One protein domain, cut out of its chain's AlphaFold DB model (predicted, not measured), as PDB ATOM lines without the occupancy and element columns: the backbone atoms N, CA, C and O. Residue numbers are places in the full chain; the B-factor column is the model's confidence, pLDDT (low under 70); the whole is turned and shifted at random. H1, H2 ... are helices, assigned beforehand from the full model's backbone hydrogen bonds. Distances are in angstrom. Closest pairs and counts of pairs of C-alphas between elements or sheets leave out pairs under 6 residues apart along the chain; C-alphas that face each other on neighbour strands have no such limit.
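AT A GLANCE: This is residues 7 to 134 of the 157 residues of an uncharacterized protein of Halorubrum aidingense JCM 13560 (UniProt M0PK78). One very long helix, H4, runs nearly the whole length of a rod, and the five shorter helices pack on it. H3 folds back beside the first half of H4, H2 packs further along it, H1 reaches from H2 to H3, H5 crosses the second half of H4, and the short H6 lies across its middle. The printed part has 128 residues with six named helices, H1 to H6 in order, and no named strand; the class is all helix. It is loose, with a radius of gyration of the C-alphas of 17.9 A and spans of 62 by 26 by 20 A.

IN THESE COORDINATES: H1, residues 7 to 20, begins at C-alpha 7 at (191.247, 270.268, 174.673) and is 20.1 A long from first to last C-alpha. H2 holds residues 26 to 37 over 16.2 A, and H3 holds residues 40 to 57 over 25.7 A. H4, residues 63 to 101, runs 57.1 A from C-alpha 63 at (212.823, 279.078, 175.509) to C-alpha 101 at (167.060, 273.364, 141.874). H5, residues 110 to 126, measures 24.5 A. H6, residues 128 to 133, measures 8.7 A and ends with C-alpha 133 at (189.879, 280.417, 148.762).

HOW THE PARTS SIT: H4 is the hub and touches the five other helices. H3 and H4 form a helical hairpin at a shallow tilt of 21 degrees, opposite ways; their closest C-alphas, of Glu 56 and Arg 66, are 4.1 A apart. H2 touches residues 84 to 95 of H4 at a steep tilt of 40 degrees, with the C-alphas of Val 32 and Val 88 closest at 6.1 A. H1 and H2 are a helical hairpin at a shallow tilt of 27 degrees, closest at the C-alphas of Ala 20 and His 29, 4.6 A. H1 only just touches H4, with 3 pairs of C-alphas within 8 A, the closest those of Ala 19 and Val 88 at 7.3 A. H1, H2 and H4 make an up and down bundle, each running against the one before it. With residues 7 to 12, H1 touches H3; the C-alphas of Thr 8 and Asp 47 are closest at 5.5 A. H5 touches residues 89 to 99 of H4 at a steep tilt of 45 degrees, the C-alphas of Cys 92 and Ala 120 closest at 4.7 A. H6 touches residues 82 to 90 of H4, only just about perpendicular at 70.3 degrees, with the C-alphas of Ala 86 and Ala 130 closest at 5.1 A. H3 is apart from H5 and H6. In each of the six helices every O i to N i+4 pair is within hydrogen-bond range.

THE WHOLE: The two C-alphas farthest apart, of Val 62 and Asp 106, are 63.1 A from each other. The printed part has no cut and no long link; the link from H4 to H5, with 8 residues, is short, and the other links are tight. The mean pLDDT of the printed part is 94.1, and residue 107 alone is under 70.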
ATOM      1  N   ARG A   7     191.375 268.871 175.118       85.25
ATOM      2  CA  ARG A   7     191.247 270.268 174.673       85.25
ATOM      3  C   ARG A   7     190.800 270.381 173.209       85.25
ATOM      4  O   ARG A   7     189.986 271.251 172.922       85.25
ATOM      5  N   THR A   8     191.223 269.469 172.332       89.25
ATOM      6  CA  THR A   8     190.847 269.438 170.908       89.25
ATOM      7  C   THR A   8     189.340 269.311 170.732       89.25
ATOM      8  O   THR A   8     188.747 270.114 170.028       89.25
ATOM      9  N   SER A   9     188.689 268.362 171.415       90.19
ATOM     10  CA  SER A   9     187.230 268.201 171.324       90.19
ATOM     11  C   SER A   9     186.490 269.439 171.826       90.19
ATOM     12  O   SER A   9     185.551 269.900 171.191       90.19
ATOM     13  N   LYS A  10     186.944 270.030 172.937       92.94
ATOM     14  CA  LYS A  10     186.344 271.263 173.464       92.94
ATOM     15  C   LYS A  10     186.498 272.439 172.499       92.94
ATOM     16  O   LYS A  10     185.598 273.269 172.415       92.94
ATOM     17  N   ARG A  11     187.645 272.538 171.825       95.06
ATOM     18  CA  ARG A  11     187.909 273.587 170.844       95.06
ATOM     19  C   ARG A  11     187.097 273.378 169.567       95.06
ATOM     20  O   ARG A  11     186.482 274.337 169.128       95.06
ATOM     21  N   MET A  12     187.007 272.148 169.060       96.44
ATOM     22  CA  MET A  12     186.139 271.810 167.925       96.44
ATOM     23  C   MET A  12     184.690 272.217 168.182       96.44
ATOM     24  O   MET A  12     184.157 272.997 167.409       96.44
ATOM     25  N   ASN A  13     184.109 271.842 169.327       95.19
ATOM     26  CA  ASN A  13     182.735 272.234 169.653       95.19
ATOM     27  C   ASN A  13     182.525 273.761 169.653       95.19
ATOM     28  O   ASN A  13     181.441 274.232 169.342       95.19
ATOM     29  N   ARG A  14     183.543 274.549 170.032       96.81
ATOM     30  CA  ARG A  14     183.455 276.017 169.972       96.81
ATOM     31  C   ARG A  14     183.512 276.534 168.544       96.81
ATOM     32  O   ARG A  14     182.795 277.472 168.241       96.81
ATOM     33  N   ILE A  15     184.371 275.956 167.709       97.88
ATOM     34  CA  ILE A  15     184.475 276.318 166.293       97.88
ATOM     35  C   ILE A  15     183.153 275.998 165.584       97.88
ATOM     36  O   ILE A  15     182.618 276.862 164.906       97.88
ATOM     37  N   GLU A  16     182.592 274.810 165.827       97.25
ATOM     38  CA  GLU A  16     181.284 274.381 165.312       97.25
ATOM     39  C   GLU A  16     180.178 275.375 165.689       97.25
ATOM     40  O   GLU A  16     179.493 275.895 164.813       97.25
ATOM     41  N   SER A  17     180.037 275.690 166.985       97.00
ATOM     42  CA  SER A  17     179.028 276.649 167.451       97.00
ATOM     43  C   SER A  17     179.259 278.049 166.891       97.00
ATOM     44  O   SER A  17     178.335 278.631 166.350       97.00
ATOM     45  N   ASN A  18     180.485 278.575 166.948       97.81
ATOM     46  CA  ASN A  18     180.775 279.923 166.459       97.81
ATOM     47  C   ASN A  18     180.533 280.068 164.950       97.81
ATOM     48  O   ASN A  18     180.126 281.136 164.509       97.81
ATOM     49  N   ALA A  19     180.821 279.031 164.158       97.44
ATOM     50  CA  ALA A  19     180.550 279.039 162.725       97.44
ATOM     51  C   ALA A  19     179.039 279.043 162.450       97.44
ATOM     52  O   ALA A  19     178.565 279.818 161.626       97.44
ATOM     53  N   ALA A  20     178.284 278.212 163.170       97.56
ATOM     54  CA  ALA A  20     176.843 278.086 163.000       97.56
ATOM     55  C   ALA A  20     176.058 279.300 163.534       97.56
ATOM     56  O   ALA A  20     175.095 279.733 162.907       97.56
ATOM     57  N   ASP A  21     176.514 279.901 164.638       97.81
ATOM     58  CA  ASP A  21     175.923 281.088 165.276       97.81
ATOM     59  C   ASP A  21     176.014 282.361 164.406       97.81
ATOM     60  O   ASP A  21     175.457 283.395 164.772       97.81
ATOM     61  N   GLN A  22     176.694 282.308 163.254       97.25
ATOM     62  CA  GLN A  22     176.658 283.376 162.245       97.25
ATOM     63  C   GLN A  22     175.317 283.441 161.496       97.25
ATOM     64  O   GLN A  22     175.067 284.421 160.796       97.25
ATOM     65  N   PHE A  23     174.478 282.411 161.634       97.75
ATOM     66  CA  PHE A  23     173.230 282.254 160.895       97.75
ATOM     67  C   PHE A  23     172.040 282.155 161.850       97.75
ATOM     68  O   PHE A  23     172.013 281.310 162.755       97.75
ATOM     69  N   ASP A  24     171.032 282.994 161.611       97.19
ATOM     70  CA  ASP A  24     169.760 282.958 162.334       97.19
ATOM     71  C   ASP A  24     168.836 281.883 161.731       97.19
ATOM     72  O   ASP A  24     168.053 281.236 162.440       97.19
ATOM     73  N   ALA A  25     168.946 281.639 160.421       95.94
ATOM     74  CA  ALA A  25     168.184 280.612 159.733       95.94
ATOM     75  C   ALA A  25     168.612 279.207 160.188       95.94
ATOM     76  O   ALA A  25     169.695 278.716 159.865       95.94
ATOM     77  N   THR A  26     167.705 278.509 160.882       94.94
ATOM     78  CA  THR A  26     167.968 277.190 161.494       94.94
ATOM     79  C   THR A  26     168.484 276.157 160.490       94.94
ATOM     80  O   THR A  26     169.345 275.344 160.822       94.94
ATOM     81  N   LEU A  27     167.983 276.188 159.253       94.38
ATOM     82  CA  LEU A  27     168.417 275.280 158.193       94.38
ATOM     83  C   LEU A  27     169.914 275.436 157.877       94.38
ATOM     84  O   LEU A  27     170.638 274.441 157.836       94.38
ATOM     85  N   LEU A  28     170.376 276.673 157.675       95.75
ATOM     86  CA  LEU A  28     171.773 276.962 157.352       95.75
ATOM     87  C   LEU A  28     172.674 276.783 158.577       95.75
ATOM     88  O   LEU A  28     173.725 276.156 158.463       95.75
ATOM     89  N   HIS A  29     172.215 277.228 159.752       97.44
ATOM     90  CA  HIS A  29     172.879 276.999 161.036       97.44
ATOM     91  C   HIS A  29     173.222 275.517 161.231       97.44
ATOM     92  O   HIS A  29     174.382 275.167 161.448       97.44
ATOM     93  N   ASN A  30     172.230 274.626 161.127       96.31
ATOM     94  CA  ASN A  30     172.436 273.192 161.347       96.31
ATOM     95  C   ASN A  30     173.388 272.591 160.311       96.31
ATOM     96  O   ASN A  30     174.272 271.814 160.666       96.31
ATOM     97  N   ARG A  31     173.242 272.988 159.041       96.06
ATOM     98  CA  ARG A  31     174.099 272.507 157.955       96.06
ATOM     99  C   ARG A  31     175.561 272.884 158.182       96.06
ATOM    100  O   ARG A  31     176.436 272.034 158.047       96.06
ATOM    101  N   VAL A  32     175.824 274.125 158.590       97.69
ATOM    102  CA  VAL A  32     177.175 274.592 158.936       97.69
ATOM    103  C   VAL A  32     177.707 273.862 160.170       97.69
ATOM    104  O   VAL A  32     178.839 273.380 160.147       97.69
ATOM    105  N   TYR A  33     176.895 273.722 161.221       97.31
ATOM    106  CA  TYR A  33     177.283 273.014 162.441       97.31
ATOM    107  C   TYR A  33     177.745 271.576 162.146       97.31
ATOM    108  O   TYR A  33     178.830 271.163 162.568       97.31
ATOM    109  N   GLU A  34     176.953 270.828 161.374       97.12
ATOM    110  CA  GLU A  34     177.266 269.454 160.967       97.12
ATOM    111  C   GLU A  34     178.502 269.401 160.060       97.12
ATOM    112  O   GLU A  34     179.438 268.647 160.337       97.12
ATOM    113  N   ALA A  35     178.559 270.250 159.029       96.75
ATOM    114  CA  ALA A  35     179.664 270.280 158.074       96.75
ATOM    115  C   ALA A  35     181.026 270.535 158.737       96.75
ATOM    116  O   ALA A  35     182.022 269.928 158.337       96.75
ATOM    117  N   ILE A  36     181.072 271.407 159.750       97.31
ATOM    118  CA  ILE A  36     182.281 271.702 160.527       97.31
ATOM    119  C   ILE A  36     182.608 270.554 161.494       97.31
ATOM    120  O   ILE A  36     183.769 270.153 161.614       97.31
ATOM    121  N   GLY A  37     181.605 269.989 162.174       94.19
ATOM    122  CA  GLY A  37     181.816 268.932 163.170       94.19
ATOM    123  C   GLY A  37     182.276 267.594 162.581       94.19
ATOM    124  O   GLY A  37     183.003 266.819 163.236       94.19
ATOM    125  N   GLU A  38     181.896 267.333 161.331       95.12
ATOM    126  CA  GLU A  38     182.287 266.153 160.559       95.12
ATOM    127  C   GLU A  38     183.627 266.318 159.823       95.12
ATOM    128  O   GLU A  38     184.206 265.323 159.371       95.12
ATOM    129  N   ASP A  39     184.190 267.530 159.769       95.38
ATOM    130  CA  ASP A  39     185.440 267.788 159.060       95.38
ATOM    131  C   ASP A  39     186.653 267.167 159.782       95.38
ATOM    132  O   ASP A  39     187.170 267.625 160.813       95.38
ATOM    133  N   SER A  40     187.136 266.060 159.212       93.25
ATOM    134  CA  SER A  40     188.275 265.317 159.748       93.25
ATOM    135  C   SER A  40     189.625 266.012 159.547       93.25
ATOM    136  O   SER A  40     190.567 265.709 160.289       93.25
ATOM    137  N   GLN A  41     189.746 266.903 158.559       93.06
ATOM    138  CA  GLN A  41     190.958 267.676 158.297       93.06
ATOM    139  C   GLN A  41     191.054 268.836 159.286       93.06
ATOM    140  O   GLN A  41     192.081 268.969 159.952       93.06
ATOM    141  N   LEU A  42     189.964 269.579 159.483       95.69
ATOM    142  CA  LEU A  42     189.875 270.635 160.491       95.69
ATOM    143  C   LEU A  42     190.159 270.091 161.895       95.69
ATOM    144  O   LEU A  42     190.987 270.631 162.631       95.69
ATOM    145  N   ARG A  43     189.576 268.938 162.250       95.62
ATOM    146  CA  ARG A  43     189.865 268.279 163.535       95.62
ATOM    147  C   ARG A  43     191.342 267.896 163.685       95.62
ATOM    148  O   ARG A  43     191.865 267.918 164.801       95.62
ATOM    149  N   GLN A  44     192.017 267.531 162.594       94.44
ATOM    150  CA  GLN A  44     193.456 267.251 162.608       94.44
ATOM    151  C   GLN A  44     194.285 268.525 162.769       94.44
ATOM    152  O   GLN A  44     195.226 268.502 163.559       94.44
ATOM    153  N   LEU A  45     193.924 269.617 162.091       96.19
ATOM    154  CA  LEU A  45     194.567 270.920 162.268       96.19
ATOM    155  C   LEU A  45     194.479 271.360 163.730       96.19
ATOM    156  O   LEU A  45     195.511 271.547 164.366       96.19
ATOM    157  N   VAL A  46     193.277 271.356 164.314       97.00
ATOM    158  CA  VAL A  46     193.069 271.712 165.728       97.00
ATOM    159  C   VAL A  46     193.881 270.815 166.671       97.00
ATOM    160  O   VAL A  46     194.465 271.307 167.633       97.00
ATOM    161  N   ASP A  47     193.966 269.502 166.426       95.94
ATOM    162  CA  ASP A  47     194.799 268.598 167.243       95.94
ATOM    163  C   ASP A  47     196.292 268.953 167.173       95.94
ATOM    164  O   ASP A  47     196.973 268.936 168.201       95.94
ATOM    165  N   VAL A  48     196.808 269.297 165.990       95.94
ATOM    166  CA  VAL A  48     198.208 269.716 165.820       95.94
ATOM    167  C   VAL A  48     198.457 271.058 166.509       95.94
ATOM    168  O   VAL A  48     199.449 271.188 167.229       95.94
ATOM    169  N   THR A  49     197.539 272.010 166.379       97.06
ATOM    170  CA  THR A  49     197.623 273.320 167.033       97.06
ATOM    171  C   THR A  49     197.622 273.203 168.555       97.06
ATOM    172  O   THR A  49     198.476 273.775 169.230       97.06
ATOM    173  N   GLU A  50     196.733 272.386 169.126       95.88
ATOM    174  CA  GLU A  50     196.700 272.158 170.577       95.88
ATOM    175  C   GLU A  50     197.980 271.478 171.087       95.88
ATOM    176  O   GLU A  50     198.440 271.768 172.193       95.88
ATOM    177  N   ARG A  51     198.605 270.603 170.287       94.81
ATOM    178  CA  ARG A  51     199.921 270.026 170.619       94.81
ATOM    179  C   ARG A  51     201.022 271.076 170.588       94.81
ATOM    180  O   ARG A  51     201.902 271.039 171.444       94.81
ATOM    181  N   ALA A  52     200.982 272.004 169.635       95.38
ATOM    182  CA  ALA A  52     201.927 273.114 169.576       95.38
ATOM    183  C   ALA A  52     201.803 274.007 170.824       95.38
ATOM    184  O   ALA A  52     202.812 274.277 171.476       95.38
ATOM    185  N   TYR A  53     200.581 274.339 171.257       94.56
ATOM    186  CA  TYR A  53     200.368 275.043 172.528       94.56
ATOM    187  C   TYR A  53     200.848 274.250 173.747       94.56
ATOM    188  O   TYR A  53     201.461 274.819 174.644       94.56
ATOM    189  N   GLN A  54     200.661 272.929 173.781       93.88
ATOM    190  CA  GLN A  54     201.221 272.110 174.864       93.88
ATOM    191  C   GLN A  54     202.751 272.159 174.915       93.88
ATOM    192  O   GLN A  54     203.318 272.232 176.005       93.88
ATOM    193  N   LEU A  55     203.425 272.129 173.758       93.44
ATOM    194  CA  LEU A  55     204.881 272.287 173.700       93.44
ATOM    195  C   LEU A  55     205.330 273.686 174.141       93.44
ATOM    196  O   LEU A  55     206.408 273.819 174.720       93.44
ATOM    197  N   GLU A  56     204.540 274.722 173.858       95.06
ATOM    198  CA  GLU A  56     204.792 276.074 174.362       95.06
ATOM    199  C   GLU A  56     204.671 276.122 175.888       95.06
ATOM    200  O   GLU A  56     205.572 276.644 176.544       95.06
ATOM    201  N   GLU A  57     203.615 275.543 176.462       93.38
ATOM    202  CA  GLU A  57     203.345 275.577 177.906       93.38
ATOM    203  C   GLU A  57     204.377 274.764 178.723       93.38
ATOM    204  O   GLU A  57     204.589 275.028 179.915       93.38
ATOM    205  N   ASP A  58     205.044 273.785 178.103       93.75
ATOM    206  CA  ASP A  58     205.957 272.869 178.784       93.75
ATOM    207  C   ASP A  58     207.325 273.507 179.106       93.75
ATOM    208  O   ASP A  58     208.212 273.699 178.266       93.75
ATOM    209  N   GLN A  59     207.518 273.791 180.397       92.44
ATOM    210  CA  GLN A  59     208.727 274.403 180.951       92.44
ATOM    211  C   GLN A  59     209.971 273.501 180.897       92.44
ATOM    212  O   GLN A  59     211.072 273.984 181.168       92.44
ATOM    213  N   GLN A  60     209.829 272.213 180.560       94.94
ATOM    214  CA  GLN A  60     210.965 271.311 180.350       94.94
ATOM    215  C   GLN A  60     211.756 271.675 179.088       94.94
ATOM    216  O   GLN A  60     212.962 271.415 179.015       94.94
ATOM    217  N   PHE A  61     211.109 272.305 178.104       92.50
ATOM    218  CA  PHE A  61     211.768 272.753 176.886       92.50
ATOM    219  C   PHE A  61     212.423 274.126 177.051       92.50
ATOM    220  O   PHE A  61     211.934 275.034 177.726       92.50
ATOM    221  N   VAL A  62     213.552 274.309 176.365       95.06
ATOM    222  CA  VAL A  62     214.253 275.596 176.323       95.06
ATOM    223  C   VAL A  62     213.406 276.667 175.627       95.06
ATOM    224  O   VAL A  62     212.648 276.377 174.702       95.06
ATOM    225  N   HIS A  63     213.607 277.935 176.005       94.69
ATOM    226  CA  HIS A  63     212.823 279.078 175.509       94.69
ATOM    227  C   HIS A  63     212.684 279.134 173.976       94.69
ATOM    228  O   HIS A  63     211.623 279.473 173.462       94.69
ATOM    229  N   ARG A  64     213.735 278.762 173.231       96.25
ATOM    230  CA  ARG A  64     213.707 278.755 171.761       96.25
ATOM    231  C   ARG A  64     212.676 277.779 171.188       96.25
ATOM    232  O   ARG A  64     212.018 278.122 170.215       96.25
ATOM    233  N   VAL A  65     212.557 276.589 171.776       95.75
ATOM    234  CA  VAL A  65     211.596 275.563 171.340       95.75
ATOM    235  C   VAL A  65     210.179 276.033 171.636       95.75
ATOM    236  O   VAL A  65     209.348 276.023 170.740       95.75
ATOM    237  N   ARG A  66     209.940 276.549 172.845       96.44
ATOM    238  CA  ARG A  66     208.634 277.090 173.245       96.44
ATOM    239  C   ARG A  66     208.180 278.239 172.341       96.44
ATOM    240  O   ARG A  66     207.054 278.242 171.867       96.44
ATOM    241  N   ARG A  67     209.084 279.170 172.010       96.75
ATOM    242  CA  ARG A  67     208.797 280.270 171.074       96.75
ATOM    243  C   ARG A  67     208.460 279.773 169.664       96.75
ATOM    244  O   ARG A  67     207.587 280.346 169.025       96.75
ATOM    245  N   ALA A  68     209.161 278.751 169.174       97.56
ATOM    246  CA  ALA A  68     208.853 278.154 167.877       97.56
ATOM    247  C   ALA A  68     207.495 277.433 167.896       97.56
ATOM    248  O   ALA A  68     206.740 277.548 166.939       97.56
ATOM    249  N   ALA A  69     207.174 276.746 168.994       96.31
ATOM    250  CA  ALA A  69     205.886 276.090 169.181       96.31
ATOM    251  C   ALA A  69     204.729 277.100 169.221       96.31
ATOM    252  O   ALA A  69     203.722 276.872 168.566       96.31
ATOM    253  N   PHE A  70     204.907 278.242 169.896       96.44
ATOM    254  CA  PHE A  70     203.932 279.335 169.873       96.44
ATOM    255  C   PHE A  70     203.697 279.861 168.455       96.44
ATOM    256  O   PHE A  70     202.559 279.921 168.021       96.44
ATOM    257  N   GLY A  71     204.767 280.188 167.718       97.69
ATOM    258  CA  GLY A  71     204.633 280.689 166.345       97.69
ATOM    259  C   GLY A  71     203.884 279.708 165.442       97.69
ATOM    260  O   GLY A  71     202.942 280.099 164.776       97.69
ATOM    261  N   ALA A  72     204.226 278.419 165.514       97.44
ATOM    262  CA  ALA A  72     203.509 277.393 164.764       97.44
ATOM    263  C   ALA A  72     202.033 277.265 165.181       97.44
ATOM    264  O   ALA A  72     201.196 276.963 164.342       97.44
ATOM    265  N   ALA A  73     201.707 277.460 166.463       96.81
ATOM    266  CA  ALA A  73     200.323 277.430 166.924       96.81
ATOM    267  C   ALA A  73     199.506 278.617 166.387       96.81
ATOM    268  O   ALA A  73     198.355 278.419 166.016       96.81
ATOM    269  N   GLU A  74     200.099 279.813 166.322       97.56
ATOM    270  CA  GLU A  74     199.456 280.997 165.739       97.56
ATOM    271  C   GLU A  74     199.256 280.826 164.229       97.56
ATOM    272  O   GLU A  74     198.131 280.951 163.764       97.56
ATOM    273  N   ASP A  75     200.292 280.409 163.491       97.88
ATOM    274  CA  ASP A  75     200.183 280.164 162.044       97.88
ATOM    275  C   ASP A  75     199.091 279.117 161.731       97.88
ATOM    276  O   ASP A  75     198.344 279.237 160.765       97.88
ATOM    277  N   LEU A  76     198.971 278.078 162.567       97.25
ATOM    278  CA  LEU A  76     197.920 277.069 162.418       97.25
ATOM    279  C   LEU A  76     196.533 277.559 162.859       97.25
ATOM    280  O   LEU A  76     195.548 276.944 162.462       97.25
ATOM    281  N   ASN A  77     196.424 278.578 163.718       96.38
ATOM    282  CA  ASN A  77     195.128 279.178 164.039       96.38
ATOM    283  C   ASN A  77     194.581 279.947 162.847       96.38
ATOM    284  O   ASN A  77     193.407 279.778 162.542       96.38
ATOM    285  N   ASP A  78     195.429 280.738 162.193       96.00
ATOM    286  CA  ASP A  78     195.035 281.502 161.010       96.00
ATOM    287  C   ASP A  78     194.523 280.535 159.926       96.00
ATOM    288  O   ASP A  78     193.404 280.673 159.442       96.00
ATOM    289  N   GLU A  79     195.252 279.440 159.683       96.19
ATOM    290  CA  GLU A  79     194.819 278.381 158.757       96.19
ATOM    291  C   GLU A  79     193.507 277.694 159.190       96.19
ATOM    292  O   GLU A  79     192.702 277.282 158.356       96.19
ATOM    293  N   ILE A  80     193.265 277.531 160.497       97.38
ATOM    294  CA  ILE A  80     191.993 276.987 160.998       97.38
ATOM    295  C   ILE A  80     190.839 277.922 160.639       97.38
ATOM    296  O   ILE A  80     189.793 277.432 160.209       97.38
ATOM    297  N   ASP A  81     191.015 279.228 160.821       96.44
ATOM    298  CA  ASP A  81     189.985 280.220 160.524       96.44
ATOM    299  C   ASP A  81     189.703 280.271 159.012       96.44
ATOM    300  O   ASP A  81     188.537 280.249 158.609       96.44
ATOM    301  N   ASP A  82     190.742 280.207 158.175       95.12
ATOM    302  CA  ASP A  82     190.613 280.144 156.713       95.12
ATOM    303  C   ASP A  82     189.845 278.890 156.263       95.12
ATOM    304  O   ASP A  82     188.881 278.979 155.497       95.12
ATOM    305  N   VAL A  83     190.191 277.712 156.800       96.12
ATOM    306  CA  VAL A  83     189.490 276.450 156.497       96.12
ATOM    307  C   VAL A  83     188.026 276.492 156.944       96.12
ATOM    308  O   VAL A  83     187.149 276.010 156.222       96.12
ATOM    309  N   VAL A  84     187.737 277.062 158.117       97.94
ATOM    310  CA  VAL A  84     186.360 277.222 158.609       97.94
ATOM    311  C   VAL A  84     185.568 278.128 157.674       97.94
ATOM    312  O   VAL A  84     184.480 277.744 157.245       97.94
ATOM    313  N   ASN A  85     186.119 279.285 157.308       97.19
ATOM    314  CA  ASN A  85     185.456 280.234 156.419       97.19
ATOM    315  C   ASN A  85     185.212 279.632 155.030       97.19
ATOM    316  O   ASN A  85     184.109 279.749 154.498       97.19
ATOM    317  N   ALA A  86     186.189 278.911 154.473       95.69
ATOM    318  CA  ALA A  86     186.034 278.206 153.204       95.69
ATOM    319  C   ALA A  86     184.923 277.140 153.267       95.69
ATOM    320  O   ALA A  86     184.126 276.992 152.335       95.69
ATOM    321  N   ARG A  87     184.818 276.406 154.385       96.50
ATOM    322  CA  ARG A  87     183.760 275.404 154.579       96.50
ATOM    323  C   ARG A  87     182.380 276.049 154.716       96.50
ATOM    324  O   ARG A  87     181.432 275.544 154.118       96.50
ATOM    325  N   VAL A  88     182.270 277.157 155.450       98.12
ATOM    326  CA  VAL A  88     181.029 277.944 155.552       98.12
ATOM    327  C   VAL A  88     180.607 278.448 154.172       98.12
ATOM    328  O   VAL A  88     179.462 278.233 153.774       98.12
ATOM    329  N   ALA A  89     181.542 279.007 153.396       97.62
ATOM    330  CA  ALA A  89     181.286 279.458 152.029       97.62
ATOM    331  C   ALA A  89     180.727 278.327 151.148       97.62
ATOM    332  O   ALA A  89     179.739 278.523 150.434       97.62
ATOM    333  N   ALA A  90     181.313 277.128 151.234       96.75
ATOM    334  CA  ALA A  90     180.858 275.958 150.486       96.75
ATOM    335  C   ALA A  90     179.423 275.547 150.843       96.75
ATOM    336  O   ALA A  90     178.638 275.241 149.946       96.75
ATOM    337  N   GLU A  91     179.052 275.577 152.124       97.50
ATOM    338  CA  GLU A  91     177.684 275.256 152.542       97.50
ATOM    339  C   GLU A  91     176.677 276.348 152.149       97.50
ATOM    340  O   GLU A  91     175.571 276.019 151.718       97.50
ATOM    341  N   CYS A  92     177.057 277.631 152.201       97.75
ATOM    342  CA  CYS A  92     176.232 278.719 151.670       97.75
ATOM    343  C   CYS A  92     175.974 278.542 150.166       97.75
ATOM    344  O   CYS A  92     174.830 278.634 149.716       97.75
ATOM    345  N   ALA A  93     177.018 278.249 149.385       96.88
ATOM    346  CA  ALA A  93     176.903 278.043 147.942       96.88
ATOM    347  C   ALA A  93     176.060 276.806 147.592       96.88
ATOM    348  O   ALA A  93     175.203 276.861 146.703       96.88
ATOM    349  N   ALA A  94     176.257 275.705 148.322       95.50
ATOM    350  CA  ALA A  94     175.468 274.494 148.150       95.50
ATOM    351  C   ALA A  94     173.988 274.736 148.487       95.50
ATOM    352  O   ALA A  94     173.124 274.366 147.699       95.50
ATOM    353  N   LEU A  95     173.683 275.440 149.586       95.75
ATOM    354  CA  LEU A  95     172.303 275.778 149.949       95.75
ATOM    355  C   LEU A  95     171.616 276.647 148.887       95.75
ATOM    356  O   LEU A  95     170.457 276.404 148.555       95.75
ATOM    357  N   ILE A  96     172.316 277.646 148.339       95.12
ATOM    358  CA  ILE A  96     171.789 278.497 147.260       95.12
ATOM    359  C   ILE A  96     171.445 277.661 146.025       95.12
ATOM    360  O   ILE A  96     170.397 277.875 145.413       95.12
ATOM    361  N   THR A  97     172.309 276.707 145.678       93.31
ATOM    362  CA  THR A  97     172.103 275.794 144.546       93.31
ATOM    363  C   THR A  97     170.904 274.876 144.800       93.31
ATOM    364  O   THR A  97     169.957 274.874 144.015       93.31
ATOM    365  N   ASP A  98     170.868 274.201 145.953       92.94
ATOM    366  CA  ASP A  98     169.781 273.296 146.352       92.94
ATOM    367  C   ASP A  98     168.412 274.007 146.366       92.94
ATOM    368  O   ASP A  98     167.396 273.452 145.938       92.94
ATOM    369  N   ALA A  99     168.375 275.263 146.829       90.19
ATOM    370  CA  ALA A  99     167.158 276.072 146.879       90.19
ATOM    371  C   ALA A  99     166.633 276.456 145.487       90.19
ATOM    372  O   ALA A  99     165.418 276.578 145.305       90.19
ATOM    373  N   ARG A 100     167.528 276.653 144.511       87.88
ATOM    374  CA  ARG A 100     167.169 276.963 143.116       87.88
ATOM    375  C   ARG A 100     166.688 275.741 142.360       87.88
ATOM    376  O   ARG A 100     165.687 275.830 141.654       87.88
ATOM    377  N   ASP A 101     167.367 274.620 142.557       87.81
ATOM    378  CA  ASP A 101     167.060 273.364 141.874       87.81
ATOM    379  C   ASP A 101     165.814 272.674 142.454       87.81
ATOM    380  O   ASP A 101     165.352 271.665 141.921       87.81
ATOM    381  N   GLY A 102     165.244 273.224 143.533       82.88
ATOM    382  CA  GLY A 102     164.063 272.671 144.191       82.88
ATOM    383  C   GLY A 102     164.359 271.341 144.879       82.88
ATOM    384  O   GLY A 102     163.496 270.472 144.925       82.88
ATOM    385  N   TRP A 103     165.585 271.165 145.381       84.81
ATOM    386  CA  TRP A 103     166.027 269.916 146.002       84.81
ATOM    387  C   TRP A 103     165.335 269.637 147.346       84.81
ATOM    388  O   TRP A 103     165.224 268.486 147.770       84.81
ATOM    389  N   PHE A 104     164.850 270.683 148.019       83.00
ATOM    390  CA  PHE A 104     164.086 270.543 149.253       83.00
ATOM    391  C   PHE A 104     162.724 269.886 148.995       83.00
ATOM    392  O   PHE A 104     162.015 270.256 148.063       83.00
ATOM    393  N   ASP A 105     162.360 268.929 149.853       77.44
ATOM    394  CA  ASP A 105     161.068 268.232 149.813       77.44
ATOM    395  C   ASP A 105     159.886 269.216 149.924       77.44
ATOM    396  O   ASP A 105     159.986 270.249 150.591       77.44
ATOM    397  N   ASP A 106     158.731 268.854 149.356       73.56
ATOM    398  CA  ASP A 106     157.472 269.619 149.389       73.56
ATOM    399  C   ASP A 106     156.959 269.866 150.828       73.56
ATOM    400  O   ASP A 106     156.035 270.651 151.056       73.56
ATOM    401  N   HIS A 107     157.538 269.173 151.812       69.25
ATOM    402  CA  HIS A 107     157.263 269.323 153.241       69.25
ATOM    403  C   HIS A 107     158.188 270.301 153.977       69.25
ATOM    404  O   HIS A 107     157.938 270.584 155.150       69.25
ATOM    405  N   ALA A 108     159.242 270.805 153.335       78.00
ATOM    406  CA  ALA A 108     160.108 271.809 153.934       78.00
ATOM    407  C   ALA A 108     159.392 273.168 154.017       78.00
ATOM    408  O   ALA A 108     158.660 273.560 153.105       78.00
ATOM    409  N   ASP A 109     159.593 273.896 155.118       88.75
ATOM    410  CA  ASP A 109     159.003 275.224 155.270       88.75
ATOM    411  C   ASP A 109     159.661 276.189 154.280       88.75
ATOM    412  O   ASP A 109     160.862 276.469 154.334       88.75
ATOM    413  N   ARG A 110     158.854 276.701 153.348       88.75
ATOM    414  CA  ARG A 110     159.328 277.621 152.320       88.75
ATOM    415  C   ARG A 110     159.902 278.903 152.920       88.75
ATOM    416  O   ARG A 110     160.871 279.425 152.376       88.75
ATOM    417  N   ALA A 111     159.339 279.387 154.028       90.62
ATOM    418  CA  ALA A 111     159.838 280.582 154.695       90.62
ATOM    419  C   ALA A 111     161.238 280.353 155.284       90.62
ATOM    420  O   ALA A 111     162.088 281.235 155.168       90.62
ATOM    421  N   ASP A 112     161.500 279.165 155.834       92.06
ATOM    422  CA  ASP A 112     162.817 278.806 156.372       92.06
ATOM    423  C   ASP A 112     163.864 278.662 155.259       92.06
ATOM    424  O   ASP A 112     164.996 279.126 155.410       92.06
ATOM    425  N   ILE A 113     163.488 278.070 154.117       93.38
ATOM    426  CA  ILE A 113     164.365 277.979 152.938       93.38
ATOM    427  C   ILE A 113     164.693 279.375 152.405       93.38
ATOM    428  O   ILE A 113     165.858 279.673 152.151       93.38
ATOM    429  N   ASP A 114     163.684 280.234 152.237       94.00
ATOM    430  CA  ASP A 114     163.886 281.580 151.701       94.00
ATOM    431  C   ASP A 114     164.736 282.440 152.664       94.00
ATOM    432  O   ASP A 114     165.603 283.187 152.205       94.00
ATOM    433  N   ALA A 115     164.565 282.299 153.985       95.25
ATOM    434  CA  ALA A 115     165.409 282.965 154.983       95.25
ATOM    435  C   ALA A 115     166.871 282.491 154.906       95.25
ATOM    436  O   ALA A 115     167.780 283.314 154.777       95.25
ATOM    437  N   ALA A 116     167.094 281.173 154.884       96.56
ATOM    438  CA  ALA A 116     168.426 280.588 154.749       96.56
ATOM    439  C   ALA A 116     169.110 280.995 153.435       96.56
ATOM    440  O   ALA A 116     170.306 281.275 153.411       96.56
ATOM    441  N   PHE A 117     168.347 281.071 152.343       95.88
ATOM    442  CA  PHE A 117     168.837 281.521 151.045       95.88
ATOM    443  C   PHE A 117     169.313 282.976 151.090       95.88
ATOM    444  O   PHE A 117     170.386 283.292 150.577       95.88
ATOM    445  N   VAL A 118     168.536 283.871 151.706       96.12
ATOM    446  CA  VAL A 118     168.911 285.286 151.846       96.12
ATOM    447  C   VAL A 118     170.170 285.441 152.699       96.12
ATOM    448  O   VAL A 118     171.081 286.158 152.283       96.12
ATOM    449  N   GLU A 119     170.255 284.749 153.836       97.69
ATOM    450  CA  GLU A 119     171.443 284.775 154.700       97.69
ATOM    451  C   GLU A 119     172.683 284.222 153.995       97.69
ATOM    452  O   GLU A 119     173.724 284.876 154.003       97.69
ATOM    453  N   ALA A 120     172.571 283.084 153.300       97.38
ATOM    454  CA  ALA A 120     173.676 282.513 152.529       97.38
ATOM    455  C   ALA A 120     174.204 283.495 151.472       97.38
ATOM    456  O   ALA A 120     175.415 283.656 151.311       97.38
ATOM    457  N   LYS A 121     173.302 284.191 150.762       97.06
ATOM    458  CA  LYS A 121     173.692 285.212 149.782       97.06
ATOM    459  C   LYS A 121     174.377 286.405 150.437       97.06
ATOM    460  O   LYS A 121     175.338 286.924 149.876       97.06
ATOM    461  N   ALA A 122     173.856 286.881 151.566       97.12
ATOM    462  CA  ALA A 122     174.452 288.000 152.291       97.12
ATOM    463  C   ALA A 122     175.867 287.638 152.760       97.12
ATOM    464  O   ALA A 122     176.810 288.370 152.466       97.12
ATOM    465  N   TRP A 123     176.024 286.458 153.361       97.69
ATOM    466  CA  TRP A 123     177.308 285.980 153.857       97.69
ATOM    467  C   TRP A 123     178.356 285.876 152.743       97.69
ATOM    468  O   TRP A 123     179.442 286.431 152.890       97.69
ATOM    469  N   LEU A 124     178.021 285.259 151.599       96.06
ATOM    470  CA  LEU A 124     178.946 285.144 150.458       96.06
ATOM    471  C   LEU A 124     179.339 286.500 149.856       96.06
ATOM    472  O   LEU A 124     180.467 286.651 149.398       96.06
ATOM    473  N   ASN A 125     178.436 287.486 149.856       94.31
ATOM    474  CA  ASN A 125     178.772 288.841 149.405       94.31
ATOM    475  C   ASN A 125     179.748 289.542 150.359       94.31
ATOM    476  O   ASN A 125     180.606 290.300 149.913       94.31
ATOM    477  N   GLU A 126     179.602 289.320 151.664       95.62
ATOM    478  CA  GLU A 126     180.461 289.926 152.685       95.62
ATOM    479  C   GLU A 126     181.825 289.226 152.796       95.62
ATOM    480  O   GLU A 126     182.819 289.880 153.104       95.62
ATOM    481  N   HIS A 127     181.888 287.927 152.485       95.00
ATOM    482  CA  HIS A 127     183.066 287.069 152.654       95.00
ATOM    483  C   HIS A 127     183.594 286.530 151.315       95.00
ATOM    484  O   HIS A 127     183.897 285.344 151.174       95.00
ATOM    485  N   GLY A 128     183.722 287.410 150.318       87.88
ATOM    486  CA  GLY A 128     184.186 287.041 148.976       87.88
ATOM    487  C   GLY A 128     185.572 286.378 148.950       87.88
ATOM    488  O   GLY A 128     185.778 285.446 148.177       87.88
ATOM    489  N   ASP A 129     186.491 286.793 149.828       91.38
ATOM    490  CA  ASP A 129     187.831 286.193 149.928       91.38
ATOM    491  C   ASP A 129     187.753 284.719 150.366       91.38
ATOM    492  O   ASP A 129     188.329 283.852 149.715       91.38
ATOM    493  N   ALA A 130     186.929 284.406 151.372       91.12
ATOM    494  CA  ALA A 130     186.719 283.029 151.829       91.12
ATOM    495  C   ALA A 130     186.100 282.130 150.747       91.12
ATOM    496  O   ALA A 130     186.435 280.951 150.629       91.12
ATOM    497  N   ALA A 131     185.193 282.686 149.942       88.50
ATOM    498  CA  ALA A 131     184.626 281.975 148.803       88.50
ATOM    499  C   ALA A 131     185.674 281.734 147.704       88.50
ATOM    500  O   ALA A 131     185.741 280.634 147.155       88.50
ATOM    501  N   CYS A 132     186.532 282.721 147.427       90.38
ATOM    502  CA  CYS A 132     187.646 282.589 146.488       90.38
ATOM    503  C   CYS A 132     188.617 281.478 146.920       90.38
ATOM    504  O   CYS A 132     188.958 280.613 146.110       90.38
ATOM    505  N   ASP A 133     188.988 281.441 148.201       86.81
ATOM    506  CA  ASP A 133     189.879 280.417 148.762       86.81
ATOM    507  C   ASP A 133     189.257 279.013 148.716       86.81
ATOM    508  O   ASP A 133     189.949 278.018 148.485       86.81
ATOM    509  N   ALA A 134     187.930 278.926 148.837       88.25
ATOM    510  CA  ALA A 134     187.171 277.695 148.628       88.25
ATOM    511  C   ALA A 134     187.021 277.297 147.143       88.25
ATOM    512  O   ALA A 134     186.464 276.237 146.844       88.25
TER     513      ALA A 134